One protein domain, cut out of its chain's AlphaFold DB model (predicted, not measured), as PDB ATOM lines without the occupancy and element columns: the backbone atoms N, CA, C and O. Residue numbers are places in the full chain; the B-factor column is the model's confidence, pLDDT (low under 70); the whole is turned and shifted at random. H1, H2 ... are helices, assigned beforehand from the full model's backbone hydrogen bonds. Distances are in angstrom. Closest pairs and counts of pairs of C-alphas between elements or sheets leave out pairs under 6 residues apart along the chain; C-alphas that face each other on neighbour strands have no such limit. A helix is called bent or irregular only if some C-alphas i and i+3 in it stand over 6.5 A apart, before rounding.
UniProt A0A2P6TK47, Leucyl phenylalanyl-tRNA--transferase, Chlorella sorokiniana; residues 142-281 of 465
ATOM      1  N   PRO A 142     -36.323   3.019  20.764       60.91
ATOM      2  CA  PRO A 142     -35.061   3.068  21.486       60.91
ATOM      3  C   PRO A 142     -33.912   3.038  20.481       60.91
ATOM      4  O   PRO A 142     -33.910   2.234  19.549       60.91
ATOM      5  N   ALA A 143     -33.013   4.015  20.616       56.50
ATOM      6  CA  ALA A 143     -31.962   4.253  19.634       56.50
ATOM      7  C   ALA A 143     -30.975   3.079  19.561       56.50
ATOM      8  O   ALA A 143     -30.255   2.944  18.574       56.50
ATOM      9  N   ASP A 144     -30.930   2.254  20.609       72.81
ATOM     10  CA  ASP A 144     -30.110   1.061  20.680       72.81
ATOM     11  C   ASP A 144     -30.854  -0.182  20.164       72.81
ATOM     12  O   ASP A 144     -31.987  -0.494  20.539       72.81
ATOM     13  N   GLU A 145     -30.160  -0.916  19.298       75.38
ATOM     14  CA  GLU A 145     -30.608  -2.178  18.708       75.38
ATOM     15  C   GLU A 145     -30.958  -3.231  19.779       75.38
ATOM     16  O   GLU A 145     -31.935  -3.966  19.632       75.38
ATOM     17  N   ASP A 146     -30.225  -3.242  20.897       77.25
ATOM     18  CA  ASP A 146     -30.399  -4.192  22.001       77.25
ATOM     19  C   ASP A 146     -31.778  -4.073  22.679       77.25
ATOM     20  O   ASP A 146     -32.421  -5.085  22.979       77.25
ATOM     21  N   SER A 147     -32.269  -2.851  22.905       74.69
ATOM     22  CA  SER A 147     -33.606  -2.586  23.452       74.69
ATOM     23  C   SER A 147     -34.705  -3.096  22.535       74.69
ATOM     24  O   SER A 147     -35.647  -3.749  22.993       74.69
ATOM     25  N   VAL A 148     -34.588  -2.796  21.239       79.12
ATOM     26  CA  VAL A 148     -35.536  -3.246  20.215       79.12
ATOM     27  C   VAL A 148     -35.570  -4.769  20.178       79.12
ATOM     28  O   VAL A 148     -36.651  -5.366  20.190       79.12
ATOM     29  N   GLN A 149     -34.392  -5.395  20.177       84.56
ATOM     30  CA  GLN A 149     -34.254  -6.840  20.187       84.56
ATOM     31  C   GLN A 149     -34.893  -7.476  21.405       84.56
ATOM     32  O   GLN A 149     -35.709  -8.389  21.258       84.56
ATOM     33  N   CYS A 150     -34.596  -6.962  22.594       81.50
ATOM     34  CA  CYS A 150     -35.196  -7.473  23.813       81.50
ATOM     35  C   CYS A 150     -36.722  -7.325  23.790       81.50
ATOM     36  O   CYS A 150     -37.428  -8.265  24.149       81.50
ATOM     37  N   LEU A 151     -37.244  -6.178  23.350       81.81
ATOM     38  CA  LEU A 151     -38.682  -5.916  23.283       81.81
ATOM     39  C   LEU A 151     -39.409  -6.872  22.328       81.81
ATOM     40  O   LEU A 151     -40.359  -7.535  22.742       81.81
ATOM     41  N   LEU A 152     -38.961  -6.974  21.072       87.94
ATOM     42  CA  LEU A 152     -39.606  -7.826  20.068       87.94
ATOM     43  C   LEU A 152     -39.512  -9.311  20.425       87.94
ATOM     44  O   LEU A 152     -40.517 -10.020  20.360       87.94
ATOM     45  N   ALA A 153     -38.335  -9.777  20.856       86.56
ATOM     46  CA  ALA A 153     -38.154 -11.155  21.303       86.56
ATOM     47  C   ALA A 153     -39.100 -11.500  22.455       86.56
ATOM     48  O   ALA A 153     -39.670 -12.591  22.518       86.56
ATOM     49  N   SER A 154     -39.308 -10.542  23.354       82.75
ATOM     50  CA  SER A 154     -40.136 -10.765  24.521       82.75
ATOM     51  C   SER A 154     -41.632 -10.693  24.206       82.75
ATOM     52  O   SER A 154     -42.395 -11.481  24.753       82.75
ATOM     53  N   LEU A 155     -42.072  -9.842  23.271       86.06
ATOM     54  CA  LEU A 155     -43.450  -9.870  22.755       86.06
ATOM     55  C   LEU A 155     -43.767 -11.192  22.052       86.06
ATOM     56  O   LEU A 155     -44.825 -11.777  22.293       86.06
ATOM     57  N   ALA A 156     -42.823 -11.709  21.260       89.62
ATOM     58  CA  ALA A 156     -42.934 -13.040  20.676       89.62
ATOM     59  C   ALA A 156     -43.013 -14.121  21.771       89.62
ATOM     60  O   ALA A 156     -43.904 -14.970  21.741       89.62
ATOM     61  N   TYR A 157     -42.165 -14.022  22.803       84.56
ATOM     62  CA  TYR A 157     -42.207 -14.868  24.003       84.56
ATOM     63  C   TYR A 157     -43.458 -14.676  24.878       84.56
ATOM     64  O   TYR A 157     -43.699 -15.472  25.783       84.56
ATOM     65  N   LEU A 158     -44.299 -13.675  24.642       82.00
ATOM     66  CA  LEU A 158     -45.583 -13.519  25.330       82.00
ATOM     67  C   LEU A 158     -46.791 -13.876  24.467       82.00
ATOM     68  O   LEU A 158     -47.919 -13.820  24.957       82.00
ATOM     69  N   GLY A 159     -46.590 -14.227  23.198       85.88
ATOM     70  CA  GLY A 159     -47.706 -14.511  22.304       85.88
ATOM     71  C   GLY A 159     -48.447 -13.258  21.812       85.88
ATOM     72  O   GLY A 159     -49.569 -13.381  21.335       85.88
ATOM     73  N   GLN A 160     -47.870 -12.059  21.958       85.38
ATOM     74  CA  GLN A 160     -48.522 -10.783  21.624       85.38
ATOM     75  C   GLN A 160     -48.298 -10.435  20.144       85.38
ATOM     76  O   GLN A 160     -47.420  -9.642  19.806       85.38
ATOM     77  N   LEU A 161     -49.028 -11.112  19.249       88.25
ATOM     78  CA  LEU A 161     -48.826 -11.011  17.799       88.25
ATOM     79  C   LEU A 161     -49.139  -9.614  17.246       88.25
ATOM     80  O   LEU A 161     -48.358  -9.097  16.447       88.25
ATOM     81  N   ASP A 162     -50.248  -9.006  17.665       84.38
ATOM     82  CA  ASP A 162     -50.688  -7.702  17.151       84.38
ATOM     83  C   ASP A 162     -49.683  -6.606  17.527       84.38
ATOM     84  O   ASP A 162     -49.278  -5.785  16.702       84.38
ATOM     85  N   GLU A 163     -49.206  -6.644  18.769       82.00
ATOM     86  CA  GLU A 163     -48.177  -5.759  19.296       82.00
ATOM     87  C   GLU A 163     -46.823  -5.970  18.605       82.00
ATOM     88  O   GLU A 163     -46.129  -4.998  18.287       82.00
ATOM     89  N   LEU A 164     -46.458  -7.228  18.339       87.56
ATOM     90  CA  LEU A 164     -45.246  -7.586  17.606       87.56
ATOM     91  C   LEU A 164     -45.279  -7.027  16.175       87.56
ATOM     92  O   LEU A 164     -44.306  -6.410  15.742       87.56
ATOM     93  N   GLN A 165     -46.399  -7.189  15.461       88.88
ATOM     94  CA  GLN A 165     -46.598  -6.651  14.106       88.88
ATOM     95  C   GLN A 165     -46.540  -5.124  14.091       88.88
ATOM     96  O   GLN A 165     -45.896  -4.521  13.227       88.88
ATOM     97  N   LEU A 166     -47.183  -4.485  15.067       83.38
ATOM     98  CA  LEU A 166     -47.217  -3.036  15.154       83.38
ATOM     99  C   LEU A 166     -45.829  -2.446  15.420       83.38
ATOM    100  O   LEU A 166     -45.455  -1.469  14.773       83.38
ATOM    101  N   LEU A 167     -45.038  -3.030  16.327       82.38
ATOM    102  CA  LEU A 167     -43.658  -2.579  16.524       82.38
ATOM    103  C   LEU A 167     -42.772  -2.874  15.313       82.38
ATOM    104  O   LEU A 167     -41.959  -2.030  14.936       82.38
ATOM    105  N   ALA A 168     -42.949  -4.030  14.669       88.38
ATOM    106  CA  ALA A 168     -42.240  -4.364  13.438       88.38
ATOM    107  C   ALA A 168     -42.514  -3.352  12.304       88.38
ATOM    108  O   ALA A 168     -41.631  -3.082  11.486       88.38
ATOM    109  N   ALA A 169     -43.706  -2.737  12.270       87.25
ATOM    110  CA  ALA A 169     -44.053  -1.668  11.323       87.25
ATOM    111  C   ALA A 169     -43.199  -0.411  11.498       87.25
ATOM    112  O   ALA A 169     -42.838   0.223  10.505       87.25
ATOM    113  N   GLN A 170     -42.846  -0.087  12.740       82.81
ATOM    114  CA  GLN A 170     -42.086   1.114  13.076       82.81
ATOM    115  C   GLN A 170     -40.576   0.939  12.868       82.81
ATOM    116  O   GLN A 170     -39.838   1.921  12.829       82.81
ATOM    117  N   LEU A 171     -40.100  -0.300  12.717       83.69
ATOM    118  CA  LEU A 171     -38.676  -0.585  12.613       83.69
ATOM    119  C   LEU A 171     -38.114  -0.321  11.214       83.69
ATOM    120  O   LEU A 171     -38.639  -0.844  10.221       83.69
ATOM    121  N   PRO A 172     -37.006   0.438  11.109       83.38
ATOM    122  CA  PRO A 172     -36.276   0.557   9.859       83.38
ATOM    123  C   PRO A 172     -35.679  -0.803   9.464       83.38
ATOM    124  O   PRO A 172     -35.162  -1.509  10.333       83.38
ATOM    125  N   PRO A 173     -35.635  -1.154   8.164       80.00
ATOM    126  CA  PRO A 173     -35.042  -2.414   7.699       80.00
ATOM    127  C   PRO A 173     -33.584  -2.616   8.138       80.00
ATOM    128  O   PRO A 173     -33.139  -3.747   8.289       80.00
ATOM    129  N   SER A 174     -32.851  -1.523   8.378       81.94
ATOM    130  CA  SER A 174     -31.460  -1.538   8.842       81.94
ATOM    131  C   SER A 174     -31.266  -2.130  10.241       81.94
ATOM    132  O   SER A 174     -30.143  -2.480  10.574       81.94
ATOM    133  N   HIS A 175     -32.329  -2.239  11.045       82.31
ATOM    134  CA  HIS A 175     -32.288  -2.833  12.389       82.31
ATOM    135  C   HIS A 175     -32.578  -4.342  12.370       82.31
ATOM    136  O   HIS A 175     -32.634  -4.978  13.419       82.31
ATOM    137  N   SER A 176     -32.799  -4.930  11.188       88.12
ATOM    138  CA  SER A 176     -32.962  -6.374  11.047       88.12
ATOM    139  C   SER A 176     -31.608  -7.069  11.164       88.12
ATOM    140  O   SER A 176     -30.876  -7.191  10.177       88.12
ATOM    141  N   SER A 177     -31.272  -7.525  12.370       90.19
ATOM    142  CA  SER A 177     -30.064  -8.307  12.621       90.19
ATOM    143  C   SER A 177     -30.354  -9.796  12.815       90.19
ATOM    144  O   SER A 177     -31.466 -10.190  13.186       90.19
ATOM    145  N   PRO A 178     -29.351 -10.665  12.588       89.12
ATOM    146  CA  PRO A 178     -29.511 -12.091  12.824       89.12
ATOM    147  C   PRO A 178     -29.901 -12.412  14.284       89.12
ATOM    148  O   PRO A 178     -30.738 -13.275  14.547       89.12
ATOM    149  N   ALA A 179     -29.330 -11.698  15.256       87.88
ATOM    150  CA  ALA A 179     -29.626 -11.921  16.670       87.88
ATOM    151  C   ALA A 179     -31.093 -11.589  17.002       87.88
ATOM    152  O   ALA A 179     -31.771 -12.390  17.648       87.88
ATOM    153  N   LEU A 180     -31.604 -10.474  16.466       90.12
ATOM    154  CA  LEU A 180     -33.007 -10.084  16.575       90.12
ATOM    155  C   LEU A 180     -33.950 -11.165  16.038       90.12
ATOM    156  O   LEU A 180     -34.848 -11.618  16.748       90.12
ATOM    157  N   VAL A 181     -33.743 -11.586  14.790       90.88
ATOM    158  CA  VAL A 181     -34.619 -12.568  14.132       90.88
ATOM    159  C   VAL A 181     -34.579 -13.910  14.860       90.88
ATOM    160  O   VAL A 181     -35.635 -14.507  15.078       90.88
ATOM    161  N   ARG A 182     -33.401 -14.358  15.316       89.62
ATOM    162  CA  ARG A 182     -33.281 -15.558  16.155       89.62
ATOM    163  C   ARG A 182     -34.151 -15.444  17.400       89.62
ATOM    164  O   ARG A 182     -34.936 -16.347  17.671       89.62
ATOM    165  N   ASP A 183     -34.007 -14.367  18.162       88.44
ATOM    166  CA  ASP A 183     -34.664 -14.257  19.461       88.44
ATOM    167  C   ASP A 183     -36.192 -14.099  19.311       88.44
ATOM    168  O   ASP A 183     -36.943 -14.664  20.110       88.44
ATOM    169  N   ILE A 184     -36.670 -13.440  18.243       91.38
ATOM    170  CA  ILE A 184     -38.098 -13.420  17.873       91.38
ATOM    171  C   ILE A 184     -38.599 -14.830  17.562       91.38
ATOM    172  O   ILE A 184     -39.632 -15.233  18.092       91.38
ATOM    173  N   LEU A 185     -37.885 -15.591  16.727       89.25
ATOM    174  CA  LEU A 185     -38.290 -16.951  16.368       89.25
ATOM    175  C   LEU A 185     -38.307 -17.863  17.596       89.25
ATOM    176  O   LEU A 185     -39.294 -18.553  17.821       89.25
ATOM    177  N   LEU A 186     -37.275 -17.826  18.442       84.19
ATOM    178  CA  LEU A 186     -37.233 -18.603  19.684       84.19
ATOM    179  C   LEU A 186     -38.353 -18.208  20.654       84.19
ATOM    180  O   LEU A 186     -38.986 -19.084  21.248       84.19
ATOM    181  N   GLY A 187     -38.638 -16.911  20.794       86.19
ATOM    182  CA  GLY A 187     -39.769 -16.421  21.580       86.19
ATOM    183  C   GLY A 187     -41.105 -16.935  21.041       86.19
ATOM    184  O   GLY A 187     -41.891 -17.522  21.788       86.19
ATOM    185  N   ALA A 188     -41.319 -16.795  19.732       88.69
ATOM    186  CA  ALA A 188     -42.511 -17.264  19.032       88.69
ATOM    187  C   ALA A 188     -42.711 -18.775  19.195       88.69
ATOM    188  O   ALA A 188     -43.829 -19.223  19.435       88.69
ATOM    189  N   LEU A 189     -41.636 -19.562  19.131       82.06
ATOM    190  CA  LEU A 189     -41.676 -21.012  19.320       82.06
ATOM    191  C   LEU A 189     -42.073 -21.397  20.742       82.06
ATOM    192  O   LEU A 189     -42.953 -22.235  20.919       82.06
ATOM    193  N   ARG A 190     -41.498 -20.738  21.755       81.25
ATOM    194  CA  ARG A 190     -41.842 -20.978  23.168       81.25
ATOM    195  C   ARG A 190     -43.317 -20.690  23.473       81.25
ATOM    196  O   ARG A 190     -43.885 -21.310  24.370       81.25
ATOM    197  N   ARG A 191     -43.953 -19.775  22.729       83.38
ATOM    198  CA  ARG A 191     -45.388 -19.447  22.849       83.38
ATOM    199  C   ARG A 191     -46.273 -19.971  21.733       83.38
ATOM    200  O   ARG A 191     -47.453 -19.633  21.706       83.38
ATOM    201  N   TRP A 192     -45.751 -20.819  20.856       81.81
ATOM    202  CA  TRP A 192     -46.532 -21.447  19.791       81.81
ATOM    203  C   TRP A 192     -47.167 -20.475  18.795       81.81
ATOM    204  O   TRP A 192     -48.199 -20.776  18.198       81.81
ATOM    205  N   LEU A 193     -46.518 -19.341  18.540       87.19
ATOM    206  CA  LEU A 193     -46.888 -18.431  17.462       87.19
ATOM    207  C   LEU A 193     -46.438 -18.996  16.102       87.19
ATOM    208  O   LEU A 193     -45.574 -18.438  15.428       87.19
ATOM    209  N   LEU A 194     -47.023 -20.123  15.680       83.31
ATOM    210  CA  LEU A 194     -46.684 -20.776  14.406       83.31
ATOM    211  C   LEU A 194     -46.955 -19.880  13.190       83.31
ATOM    212  O   LEU A 194     -46.316 -20.058  12.159       83.31
ATOM    213  N   CYS A 195     -47.866 -18.909  13.304       89.06
ATOM    214  CA  CYS A 195     -48.070 -17.875  12.288       89.06
ATOM    215  C   CYS A 195     -46.800 -17.051  12.037       89.06
ATOM    216  O   CYS A 195     -46.467 -16.820  10.884       89.06
ATOM    217  N   VAL A 196     -46.041 -16.702  13.081       90.12
ATOM    218  CA  VAL A 196     -44.781 -15.951  12.954       90.12
ATOM    219  C   VAL A 196     -43.728 -16.779  12.223       90.12
ATOM    220  O   VAL A 196     -43.044 -16.272  11.339       90.12
ATOM    221  N   VAL A 197     -43.626 -18.072  12.546       86.38
ATOM    222  CA  VAL A 197     -42.705 -18.991  11.857       86.38
ATOM    223  C   VAL A 197     -43.118 -19.177  10.394       86.38
ATOM    224  O   VAL A 197     -42.261 -19.155   9.516       86.38
ATOM    225  N   ARG A 198     -44.422 -19.304  10.113       87.75
ATOM    226  CA  ARG A 198     -44.971 -19.378   8.748       87.75
ATOM    227  C   ARG A 198     -44.684 -18.120   7.944       87.75
ATOM    228  O   ARG A 198     -44.241 -18.237   6.812       87.75
ATOM    229  N   GLU A 199     -44.911 -16.946   8.528       89.81
ATOM    230  CA  GLU A 199     -44.589 -15.667   7.896       89.81
ATOM    231  C   GLU A 199     -43.094 -15.581   7.584       89.81
ATOM    232  O   GLU A 199     -42.729 -15.215   6.473       89.81
ATOM    233  N   ALA A 200     -42.224 -15.990   8.514       88.38
ATOM    234  CA  ALA A 200     -40.779 -16.007   8.296       88.38
ATOM    235  C   ALA A 200     -40.366 -16.932   7.142       88.38
ATOM    236  O   ALA A 200     -39.563 -16.548   6.295       88.38
ATOM    237  N   VAL A 201     -40.935 -18.138   7.108       85.31
ATOM    238  CA  VAL A 201     -40.715 -19.136   6.057       85.31
ATOM    239  C   VAL A 201     -41.197 -18.627   4.699       85.31
ATOM    240  O   VAL A 201     -40.439 -18.666   3.733       85.31
ATOM    241  N   ALA A 202     -42.430 -18.119   4.622       87.06
ATOM    242  CA  ALA A 202     -43.012 -17.603   3.386       87.06
ATOM    243  C   ALA A 202     -42.202 -16.412   2.855       87.06
ATOM    244  O   ALA A 202     -41.850 -16.374   1.680       87.06
ATOM    245  N   ALA A 203     -41.811 -15.500   3.746       87.88
ATOM    246  CA  ALA A 203     -40.951 -14.370   3.433       87.88
ATOM    247  C   ALA A 203     -39.545 -14.802   2.978       87.88
ATOM    248  O   ALA A 203     -38.930 -14.148   2.142       87.88
ATOM    249  N   ALA A 204     -38.999 -15.897   3.505       86.38
ATOM    250  CA  ALA A 204     -37.714 -16.419   3.042       86.38
ATOM    251  C   ALA A 204     -37.806 -17.033   1.633       86.38
ATOM    252  O   ALA A 204     -36.856 -16.923   0.858       86.38
ATOM    253  N   ALA A 205     -38.937 -17.663   1.304       85.31
ATOM    254  CA  ALA A 205     -39.159 -18.327   0.022       85.31
ATOM    255  C   ALA A 205     -39.548 -17.359  -1.111       85.31
ATOM    256  O   ALA A 205     -39.110 -17.545  -2.246       85.31
ATOM    257  N   ASP A 206     -40.343 -16.326  -0.812       88.06
ATOM    258  CA  ASP A 206     -40.836 -15.355  -1.792       88.06
ATOM    259  C   ASP A 206     -40.547 -13.899  -1.354       88.06
ATOM    260  O   ASP A 206     -41.104 -13.412  -0.364       88.06
ATOM    261  N   PRO A 207     -39.725 -13.140  -2.109       86.38
ATOM    262  CA  PRO A 207     -39.502 -11.713  -1.866       86.38
ATOM    263  C   PRO A 207     -40.773 -10.850  -1.899       86.38
ATOM    264  O   PRO A 207     -40.774  -9.747  -1.344       86.38
ATOM    265  N   ALA A 208     -41.842 -11.294  -2.569       87.44
ATOM    266  CA  ALA A 208     -43.135 -10.617  -2.534       87.44
ATOM    267  C   ALA A 208     -43.799 -10.755  -1.155       87.44
ATOM    268  O   ALA A 208     -44.304  -9.762  -0.623       87.44
ATOM    269  N   GLU A 209     -43.705 -11.933  -0.533       86.12
ATOM    270  CA  GLU A 209     -44.201 -12.191   0.824       86.12
ATOM    271  C   GLU A 209     -43.399 -11.441   1.892       86.12
ATOM    272  O   GLU A 209     -43.952 -11.022   2.903       86.12
ATOM    273  N   GLN A 210     -42.125 -11.114   1.651       83.31
ATOM    274  CA  GLN A 210     -41.375 -10.214   2.548       83.31
ATOM    275  C   GLN A 210     -42.027  -8.839   2.712       83.31
ATOM    276  O   GLN A 210     -41.720  -8.116   3.656       83.31
ATOM    277  N   ARG A 211     -42.887  -8.432   1.775       85.69
ATOM    278  CA  ARG A 211     -43.560  -7.129   1.797       85.69
ATOM    279  C   ARG A 211     -45.008  -7.223   2.271       85.69
ATOM    280  O   ARG A 211     -45.647  -6.177   2.365       85.69
ATOM    281  N   SER A 212     -45.521  -8.425   2.548       88.81
ATOM    282  CA  SER A 212     -46.922  -8.623   2.928       88.81
ATOM    283  C   SER A 212     -47.194  -8.141   4.353       88.81
ATOM    284  O   SER A 212     -48.202  -7.473   4.588       88.81
ATOM    285  N   THR A 213     -46.263  -8.384   5.283       91.56
ATOM    286  CA  THR A 213     -46.347  -7.891   6.664       91.56
ATOM    287  C   THR A 213     -45.050  -7.207   7.114       91.56
ATOM    288  O   THR A 213     -43.956  -7.516   6.625       91.56
ATOM    289  N   PRO A 214     -45.124  -6.267   8.074       89.62
ATOM    290  CA  PRO A 214     -43.931  -5.683   8.670       89.62
ATOM    291  C   PRO A 214     -42.995  -6.704   9.311       89.62
ATOM    292  O   PRO A 214     -41.776  -6.547   9.248       89.62
ATOM    293  N   LEU A 215     -43.565  -7.746   9.918       91.06
ATOM    294  CA  LEU A 215     -42.811  -8.811  10.555       91.06
ATOM    295  C   LEU A 215     -42.114  -9.704   9.520       91.06
ATOM    296  O   LEU A 215     -40.926  -9.980   9.672       91.06
ATOM    297  N   ALA A 216     -42.795 -10.063   8.426       90.88
ATOM    298  CA  ALA A 216     -42.215 -10.793   7.297       90.88
ATOM    299  C   ALA A 216     -40.982 -10.078   6.722       90.88
ATOM    300  O   ALA A 216     -39.964 -10.716   6.450       90.88
ATOM    301  N   ARG A 217     -41.027  -8.743   6.624       90.88
ATOM    302  CA  ARG A 217     -39.899  -7.918   6.165       90.88
ATOM    303  C   ARG A 217     -38.660  -8.064   7.047       90.88
ATOM    304  O   ARG A 217     -37.546  -8.136   6.531       90.88
ATOM    305  N   ILE A 218     -38.845  -8.088   8.369       90.31
ATOM    306  CA  ILE A 218     -37.745  -8.266   9.326       90.31
ATOM    307  C   ILE A 218     -37.241  -9.710   9.241       90.31
ATOM    308  O   ILE A 218     -36.064  -9.943   8.973       90.31
ATOM    309  N   LEU A 219     -38.142 -10.682   9.389       90.75
ATOM    310  CA  LEU A 219     -37.785 -12.094   9.503       90.75
ATOM    311  C   LEU A 219     -37.161 -12.646   8.215       90.75
ATOM    312  O   LEU A 219     -36.073 -13.218   8.272       90.75
ATOM    313  N   GLY A 220     -37.794 -12.432   7.058       87.50
ATOM    314  CA  GLY A 220     -37.379 -13.023   5.782       87.50
ATOM    315  C   GLY A 220     -35.958 -12.643   5.359       87.50
ATOM    316  O   GLY A 220     -35.242 -13.472   4.806       87.50
ATOM    317  N   SER A 221     -35.513 -11.426   5.692       84.62
ATOM    318  CA  SER A 221     -34.182 -10.922   5.320       84.62
ATOM    319  C   SER A 221     -33.011 -11.691   5.946       84.62
ATOM    320  O   SER A 221     -31.946 -11.769   5.338       84.62
ATOM    321  N   GLN A 222     -33.200 -12.271   7.137       87.12
ATOM    322  CA  GLN A 222     -32.146 -12.971   7.889       87.12
ATOM    323  C   GLN A 222     -32.437 -14.462   8.092       87.12
ATOM    324  O   GLN A 222     -31.562 -15.205   8.545       87.12
ATOM    325  N   PHE A 223     -33.655 -14.913   7.768       84.12
ATOM    326  CA  PHE A 223     -34.129 -16.258   8.084       84.12
ATOM    327  C   PHE A 223     -33.203 -17.342   7.523       84.12
ATOM    328  O   PHE A 223     -32.717 -18.179   8.280       84.12
ATOM    329  N   SER A 224     -32.866 -17.276   6.232       80.56
ATOM    330  CA  SER A 224     -32.043 -18.295   5.565       80.56
ATOM    331  C   SER A 224     -30.629 -18.425   6.150       80.56
ATOM    332  O   SER A 224     -30.076 -19.522   6.164       80.56
ATOM    333  N   GLY A 225     -30.043 -17.331   6.652       79.94
ATOM    334  CA  GLY A 225     -28.689 -17.329   7.222       79.94
ATOM    335  C   GLY A 225     -28.619 -17.841   8.663       79.94
ATOM    336  O   GLY A 225     -27.632 -18.453   9.061       79.94
ATOM    337  N   LEU A 226     -29.672 -17.617   9.449       79.12
ATOM    338  CA  LEU A 226     -29.757 -18.046  10.849       79.12
ATOM    339  C   LEU A 226     -30.156 -19.498  11.027       79.12
ATOM    340  O   LEU A 226     -29.818 -20.125  12.035       79.12
ATOM    341  N   PHE A 227     -30.923 -20.001  10.068       71.62
ATOM    342  CA  PHE A 227     -31.652 -21.243  10.200       71.62
ATOM    343  C   PHE A 227     -30.785 -22.442  10.624       71.62
ATOM    344  O   PHE A 227     -31.185 -23.127  11.564       71.62
ATOM    345  N   PRO A 228     -29.565 -22.666  10.082       70.00
ATOM    346  CA  PRO A 228     -28.720 -23.782  10.519       70.00
ATOM    347  C   PRO A 228     -28.361 -23.742  12.012       70.00
ATOM    348  O   PRO A 228     -28.267 -24.790  12.648       70.00
ATOM    349  N   GLY A 229     -28.182 -22.544  12.581       70.44
ATOM    350  CA  GLY A 229     -27.820 -22.362  13.988       70.44
ATOM    351  C   GLY A 229     -29.000 -22.515  14.948       70.44
ATOM    352  O   GLY A 229     -28.819 -22.980  16.070       70.44
ATOM    353  N   ILE A 230     -30.210 -22.163  14.505       76.44
ATOM    354  CA  ILE A 230     -31.420 -22.201  15.342       76.44
ATOM    355  C   ILE A 230     -32.216 -23.493  15.161       76.44
ATOM    356  O   ILE A 230     -32.967 -23.861  16.056       76.44
ATOM    357  N   MET A 231     -32.033 -24.216  14.050       76.12
ATOM    358  CA  MET A 231     -32.794 -25.422  13.705       76.12
ATOM    359  C   MET A 231     -32.808 -26.447  14.840       76.12
ATOM    360  O   MET A 231     -33.865 -26.952  15.203       76.12
ATOM    361  N   ALA A 232     -31.652 -26.730  15.444       73.38
ATOM    362  CA  ALA A 232     -31.569 -27.672  16.559       73.38
ATOM    363  C   ALA A 232     -32.406 -27.217  17.769       73.38
ATOM    364  O   ALA A 232     -33.005 -28.045  18.451       73.38
ATOM    365  N   GLU A 233     -32.483 -25.910  18.029       77.88
ATOM    366  CA  GLU A 233     -33.326 -25.346  19.085       77.88
ATOM    367  C   GLU A 233     -34.808 -25.373  18.704       77.88
ATOM    368  O   GLU A 233     -35.636 -25.716  19.546       77.88
ATOM    369  N   MET A 234     -35.150 -25.097  17.439       78.19
ATOM    370  CA  MET A 234     -36.527 -25.196  16.940       78.19
ATOM    371  C   MET A 234     -37.045 -26.632  17.023       78.19
ATOM    372  O   MET A 234     -38.155 -26.864  17.496       78.19
ATOM    373  N   LEU A 235     -36.223 -27.604  16.626       76.00
ATOM    374  CA  LEU A 235     -36.532 -29.028  16.721       76.00
ATOM    375  C   LEU A 235     -36.605 -29.497  18.181       76.00
ATOM    376  O   LEU A 235     -37.512 -30.248  18.539       76.00
ATOM    377  N   ARG A 236     -35.715 -29.016  19.061       76.00
ATOM    378  CA  ARG A 236     -35.790 -29.302  20.503       76.00
ATOM    379  C   ARG A 236     -37.069 -28.741  21.123       76.00
ATOM    380  O   ARG A 236     -37.739 -29.464  21.851       76.00
ATOM    381  N   ALA A 237     -37.454 -27.512  20.785       75.94
ATOM    382  CA  ALA A 237     -38.715 -26.923  21.228       75.94
ATOM    383  C   ALA A 237     -39.929 -27.689  20.666       75.94
ATOM    384  O   ALA A 237     -40.892 -27.942  21.391       75.94
ATOM    385  N   ALA A 238     -39.874 -28.135  19.402       74.69
ATOM    386  CA  ALA A 238     -40.891 -29.013  18.815       74.69
ATOM    387  C   ALA A 238     -41.056 -30.303  19.633       74.69
ATOM    388  O   ALA A 238     -42.183 -30.728  19.898       74.69
ATOM    389  N   LYS A 239     -39.928 -30.888  20.063       74.19
ATOM    390  CA  LYS A 239     -39.873 -32.084  20.904       74.19
ATOM    391  C   LYS A 239     -40.446 -31.852  22.297       74.19
ATOM    392  O   LYS A 239     -41.365 -32.564  22.690       74.19
ATOM    393  N   GLU A 240     -39.919 -30.871  23.029       77.12
ATOM    394  CA  GLU A 240     -40.282 -30.579  24.427       77.12
ATOM    395  C   GLU A 240     -41.787 -30.362  24.608       77.12
ATOM    396  O   GLU A 240     -42.357 -30.722  25.634       77.12
ATOM    397  N   HIS A 241     -42.445 -29.826  23.586       75.81
ATOM    398  CA  HIS A 241     -43.863 -29.507  23.630       75.81
ATOM    399  C   HIS A 241     -44.744 -30.427  22.765       75.81
ATOM    400  O   HIS A 241     -45.941 -30.158  22.641       75.81
ATOM    401  N   GLN A 242     -44.175 -31.489  22.178       73.25
ATOM    402  CA  GLN A 242     -44.872 -32.484  21.347       73.25
ATOM    403  C   GLN A 242     -45.682 -31.860  20.197       73.25
ATOM    404  O   GLN A 242     -46.874 -32.128  20.028       73.25
ATOM    405  N   ARG A 243     -45.060 -30.967  19.415       75.50
ATOM    406  CA  ARG A 243     -45.744 -30.195  18.362       75.50
ATOM    407  C   ARG A 243     -45.300 -30.596  16.951       75.50
ATOM    408  O   ARG A 243     -44.463 -29.916  16.357       75.50
ATOM    409  N   PRO A 244     -45.922 -31.639  16.378       68.44
ATOM    410  CA  PRO A 244     -45.610 -32.161  15.043       68.44
ATOM    411  C   PRO A 244     -45.702 -31.125  13.912       68.44
ATOM    412  O   PRO A 244     -44.863 -31.071  13.013       68.44
ATOM    413  N   ALA A 245     -46.685 -30.223  14.006       76.19
ATOM    414  CA  ALA A 245     -46.949 -29.198  12.997       76.19
ATOM    415  C   ALA A 245     -45.758 -28.263  12.738       76.19
ATOM    416  O   ALA A 245     -45.625 -27.741  11.636       76.19
ATOM    417  N   LEU A 246     -44.896 -28.044  13.736       75.50
ATOM    418  CA  LEU A 246     -43.695 -27.239  13.556       75.50
ATOM    419  C   LEU A 246     -42.685 -27.949  12.654       75.50
ATOM    420  O   LEU A 246     -42.101 -27.305  11.796       75.50
ATOM    421  N   VAL A 247     -42.514 -29.264  12.797       72.62
ATOM    422  CA  VAL A 247     -41.584 -30.015  11.949       72.62
ATOM    423  C   VAL A 247     -42.059 -30.009  10.500       72.62
ATOM    424  O   VAL A 247     -41.266 -29.696   9.620       72.62
ATOM    425  N   GLY A 248     -43.356 -30.233  10.262       74.38
ATOM    426  CA  GLY A 248     -43.947 -30.104   8.924       74.38
ATOM    427  C   GLY A 248     -43.679 -28.735   8.292       74.38
ATOM    428  O   GLY A 248     -43.204 -28.663   7.169       74.38
ATOM    429  N   LEU A 249     -43.856 -27.650   9.053       75.88
ATOM    430  CA  LEU A 249     -43.576 -26.293   8.570       75.88
ATOM    431  C   LEU A 249     -42.105 -26.045   8.226       75.88
ATOM    432  O   LEU A 249     -41.818 -25.290   7.301       75.88
ATOM    433  N   LEU A 250     -41.175 -26.643   8.973       75.44
ATOM    434  CA  LEU A 250     -39.744 -26.527   8.686       75.44
ATOM    435  C   LEU A 250     -39.354 -27.329   7.437       75.44
ATOM    436  O   LEU A 250     -38.445 -26.917   6.724       75.44
ATOM    437  N   LEU A 251     -40.045 -28.439   7.166       73.06
ATOM    438  CA  LEU A 251     -39.855 -29.252   5.961       73.06
ATOM    439  C   LEU A 251     -40.443 -28.568   4.720       73.06
ATOM    440  O   LEU A 251     -39.731 -28.396   3.735       73.06
ATOM    441  N   ASP A 252     -41.689 -28.085   4.803       73.50
ATOM    442  CA  ASP A 252     -42.385 -27.370   3.717       73.50
ATOM    443  C   ASP A 252     -41.604 -26.141   3.231       73.50
ATOM    444  O   ASP A 252     -41.696 -25.732   2.076       73.50
ATOM    445  N   ALA A 253     -40.798 -25.556   4.115       68.56
ATOM    446  CA  ALA A 253     -39.931 -24.431   3.815       68.56
ATOM    447  C   ALA A 253     -38.700 -24.788   2.949       68.56
ATOM    448  O   ALA A 253     -37.863 -23.922   2.691       68.56
ATOM    449  N   GLY A 254     -38.580 -26.042   2.493       60.03
ATOM    450  CA  GLY A 254     -37.558 -26.496   1.548       60.03
ATOM    451  C   GLY A 254     -36.199 -26.791   2.179       60.03
ATOM    452  O   GLY A 254     -35.191 -26.856   1.474       60.03
ATOM    453  N   TYR A 255     -36.136 -26.951   3.501       66.62
ATOM    454  CA  TYR A 255     -34.867 -27.178   4.181       66.62
ATOM    455  C   TYR A 255     -34.492 -28.654   4.223       66.62
ATOM    456  O   TYR A 255     -35.298 -29.523   4.555       66.62
ATOM    457  N   HIS A 256     -33.219 -28.923   3.926       64.00
ATOM    458  CA  HIS A 256     -32.682 -30.275   3.945       64.00
ATOM    459  C   HIS A 256     -32.799 -30.901   5.328       64.00
ATOM    460  O   HIS A 256     -32.441 -30.308   6.353       64.00
ATOM    461  N   LEU A 257     -33.246 -32.149   5.334       67.25
ATOM    462  CA  LEU A 257     -33.281 -32.939   6.539       67.25
ATOM    463  C   LEU A 257     -31.893 -33.196   7.090       67.25
ATOM    464  O   LEU A 257     -30.999 -33.699   6.415       67.25
ATOM    465  N   THR A 258     -31.766 -32.907   8.376       74.31
ATOM    466  CA  THR A 258     -30.652 -33.356   9.196       74.31
ATOM    467  C   THR A 258     -31.053 -34.634   9.926       74.31
ATOM    468  O   THR A 258     -32.229 -34.862  10.220       74.31
ATOM    469  N   HIS A 259     -30.062 -35.446  10.298       77.81
ATOM    470  CA  HIS A 259     -30.267 -36.592  11.190       77.81
ATOM    471  C   HIS A 259     -31.001 -36.216  12.494       77.81
ATOM    472  O   HIS A 259     -31.706 -37.048  13.071       77.81
ATOM    473  N   GLU A 260     -30.860 -34.962  12.931       74.94
ATOM    474  CA  GLU A 260     -31.532 -34.400  14.100       74.94
ATOM    475  C   GLU A 260     -33.045 -34.258  13.904       74.94
ATOM    476  O   GLU A 260     -33.808 -34.595  14.805       74.94
ATOM    477  N   ALA A 261     -33.493 -33.823  12.722       76.00
ATOM    478  CA  ALA A 261     -34.917 -33.683  12.413       76.00
ATOM    479  C   ALA A 261     -35.639 -35.037  12.460       76.00
ATOM    480  O   ALA A 261     -36.674 -35.158  13.112       76.00
ATOM    481  N   LEU A 262     -35.045 -36.078  11.861       83.06
ATOM    482  CA  LEU A 262     -35.577 -37.446  11.924       83.06
ATOM    483  C   LEU A 262     -35.658 -37.951  13.370       83.06
ATOM    484  O   LEU A 262     -36.669 -38.524  13.778       83.06
ATOM    485  N   ARG A 263     -34.614 -37.690  14.168       81.62
ATOM    486  CA  ARG A 263     -34.587 -38.052  15.589       81.62
ATOM    487  C   ARG A 263     -35.709 -37.365  16.366       81.62
ATOM    488  O   ARG A 263     -36.372 -38.022  17.163       81.62
ATOM    489  N   VAL A 264     -35.961 -36.084  16.101       79.12
ATOM    490  CA  VAL A 264     -37.052 -35.324  16.724       79.12
ATOM    491  C   VAL A 264     -38.426 -35.853  16.314       79.12
ATOM    492  O   VAL A 264     -39.259 -36.060  17.192       79.12
ATOM    493  N   CYS A 265     -38.663 -36.156  15.032       83.00
ATOM    494  CA  CYS A 265     -39.913 -36.797  14.596       83.00
ATOM    495  C   CYS A 265     -40.161 -38.114  15.342       83.00
ATOM    496  O   CYS A 265     -41.271 -38.371  15.809       83.00
ATOM    497  N   MET A 266     -39.113 -38.927  15.498       86.75
ATOM    498  CA  MET A 266     -39.179 -40.187  16.236       86.75
ATOM    499  C   MET A 266     -39.378 -39.999  17.742       86.75
ATOM    500  O   MET A 266     -40.043 -40.813  18.370       86.75
ATOM    501  N   ASP A 267     -38.784 -38.961  18.333       82.88
ATOM    502  CA  ASP A 267     -38.959 -38.612  19.747       82.88
ATOM    503  C   ASP A 267     -40.386 -38.156  20.057       82.88
ATOM    504  O   ASP A 267     -40.936 -38.512  21.094       82.88
ATOM    505  N   VAL A 268     -40.975 -37.361  19.163       80.38
ATOM    506  CA  VAL A 268     -42.354 -36.862  19.288       80.38
ATOM    507  C   VAL A 268     -43.376 -37.947  18.948       80.38
ATOM    508  O   VAL A 268     -44.510 -37.901  19.416       80.38
ATOM    509  N   GLY A 269     -42.982 -38.935  18.145       84.50
ATOM    510  CA  GLY A 269     -43.873 -39.982  17.665       84.50
ATOM    511  C   GLY A 269     -44.794 -39.526  16.532       84.50
ATOM    512  O   GLY A 269     -45.922 -40.001  16.429       84.50
ATOM    513  N   ASP A 270     -44.322 -38.606  15.687       84.81
ATOM    514  CA  ASP A 270     -45.073 -38.075  14.550       84.81
ATOM    515  C   ASP A 270     -44.726 -38.794  13.237       84.81
ATOM    516  O   ASP A 270     -43.812 -38.406  12.505       84.81
ATOM    517  N   GLY A 271     -45.478 -39.858  12.946       87.19
ATOM    518  CA  GLY A 271     -45.376 -40.622  11.698       87.19
ATOM    519  C   GLY A 271     -45.580 -39.776  10.432       87.19
ATOM    520  O   GLY A 271     -44.746 -39.860   9.532       87.19
ATOM    521  N   PRO A 272     -46.636 -38.943  10.334       85.50
ATOM    522  CA  PRO A 272     -46.840 -38.048   9.196       85.50
ATOM    523  C   PRO A 272     -45.666 -37.110   8.897       85.50
ATOM    524  O   PRO A 272     -45.207 -37.098   7.754       85.50
ATOM    525  N   ALA A 273     -45.135 -36.367   9.881       80.94
ATOM    526  CA  ALA A 273     -43.976 -35.512   9.604       80.94
ATOM    527  C   ALA A 273     -42.739 -36.330   9.253       80.94
ATOM    528  O   ALA A 273     -41.998 -35.911   8.372       80.94
ATOM    529  N   LEU A 274     -42.536 -37.503   9.871       86.75
ATOM    530  CA  LEU A 274     -41.455 -38.417   9.497       86.75
ATOM    531  C   LEU A 274     -41.590 -38.900   8.042       86.75
ATOM    532  O   LEU A 274     -40.599 -39.009   7.328       86.75
ATOM    533  N   ALA A 275     -42.806 -39.177   7.576       87.25
ATOM    534  CA  ALA A 275     -43.051 -39.592   6.199       87.25
ATOM    535  C   ALA A 275     -42.786 -38.465   5.196       87.25
ATOM    536  O   ALA A 275     -42.153 -38.713   4.170       87.25
ATOM    537  N   THR A 276     -43.236 -37.240   5.487       82.56
ATOM    538  CA  THR A 276     -42.916 -36.052   4.675       82.56
ATOM    539  C   THR A 276     -41.408 -35.828   4.641       82.56
ATOM    540  O   THR A 276     -40.815 -35.768   3.569       82.56
ATOM    541  N   ALA A 277     -40.779 -35.865   5.814       79.19
ATOM    542  CA  ALA A 277     -39.338 -35.794   5.996       79.19
ATOM    543  C   ALA A 277     -38.579 -36.771   5.085       79.19
ATOM    544  O   ALA A 277     -37.630 -36.417   4.396       79.19
ATOM    545  N   LEU A 278     -38.990 -38.031   5.056       85.88
ATOM    546  CA  LEU A 278     -38.282 -39.046   4.286       85.88
ATOM    547  C   LEU A 278     -38.506 -38.931   2.768       85.88
ATOM    548  O   LEU A 278     -37.633 -39.339   2.003       85.88
ATOM    549  N   LYS A 279     -39.635 -38.365   2.318       83.31
ATOM    550  CA  LYS A 279     -39.912 -38.136   0.887       83.31
ATOM    551  C   LYS A 279     -38.985 -37.087   0.267       83.31
ATOM    552  O   LYS A 279     -38.610 -37.244  -0.892       83.31
ATOM    553  N   ASP A 280     -38.565 -36.092   1.045       72.69
ATOM    554  CA  ASP A 280     -37.805 -34.932   0.555       72.69
ATOM    555  C   ASP A 280     -36.277 -35.144   0.504       72.69
ATOM    556  O   ASP A 280     -35.507 -34.197   0.331       72.69
ATOM    557  N   GLY A 281     -35.809 -36.397   0.569       62.19
ATOM    558  CA  GLY A 281     -34.490 -36.746   0.026       62.19
ATOM    559  C   GLY A 281     -33.394 -37.129   1.021       62.19
ATOM    560  O   GLY A 281     -32.218 -37.107   0.652       62.19
TER     561      GLY A 281
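AT A GLANCE: This is residues 142 to 281 of the 465 residues of the protein "Leucyl phenylalanyl-tRNA--transferase" of Chlorella sorokiniana (UniProt A0A2P6TK47). Helical hairpins are stacked along one long axis, as a chain wound in turns, with H1, H3, H5b and H7 side by side in one row and H4, H6 and H8 in a second row beside it. H2 stands at the H1 end of the second row, and H5a fills the place between H2 and H4, turned across H2. The printed part has 140 residues with eight named helices, H1 to H8 in chain order, and no named strand; the class is all helix. It is compact, with a radius of gyration of the C-alphas of 14.8 A, yet elongated, spanning 46 by 29 by 23 A.

HOW THE PARTS SIT: H5, residues 214 to 240, is the hub, touching five other helices. By its hydrogen bonds it was assigned as one helix, but it is bent: C-alphas 221 and 224 are 7.7 A apart. Its arms H5a, residues 214 to 221, and H5b, residues 224 to 240, are only just about perpendicular, at 70.0 degrees. H5b is irregular, with C-alphas 225 and 228 7.2 A apart, and has a kink of 54 degrees near residue 231. H3, residues 178 to 190, touches H5b, closest at the C-alphas of Pro 178 and Leu 226, 6.3 A, at a shallow tilt of 19 degrees, the same way. H7, residues 259 to 268, touches residues 232 to 239 of H5b, closest at the C-alphas of Lys 239 and Val 268, 5.6 A. H1, residues 145 to 157, touches H3 with 27 pairs of C-alphas within 8 A, closest at Tyr 157 and Gly 187, 3.8 A. H5a touches H4, residues 194 to 205, at a steep tilt of 52 degrees, closest at the C-alphas of Ala 204 and Gly 220, 4.4 A. H5a also touches H2, residues 161 to 170, about perpendicular at 76 degrees, closest at the C-alphas of Ala 169 and Pro 214, 4.8 A. H6, residues 244 to 252, forms a hairpin with H5b, closest at the C-alphas of Ala 238 and Leu 246, 6.2 A. H4 and H6 only just touch, with 3 pairs of C-alphas within 8 A, the closest being Arg 198 and Leu 249, 7.1 A. H8, residues 271 to 279, touches H6, closest at the C-alphas of Gly 248 and Ala 273, 5.5 A. Every O i to N i+4 pair is within hydrogen-bond range in H1, H3, H4, H6, H7 and H8, against 5 of 6 in H2, 3 of 4 in H5a and 9 of 13 in H5b.

IN THESE COORDINATES: H1 begins at C-alpha 145, (-30.608, -2.178, 18.708), and H8 ends at C-alpha 279, (-39.912, -38.136, 0.887). From first to last C-alpha, H5b measures 24.0 A, H3 18.4 A, H1 18.0 A and H4 16.4 A.

THE WHOLE: The C-alphas farthest apart, those of Ala 143 and Gly 271, are 47.5 A apart. The printed part has no cut, and no link is long. Mean pLDDT of the printed part is 81.6; residues 142 to 143, 244, 253 to 257 and 281 are under 70.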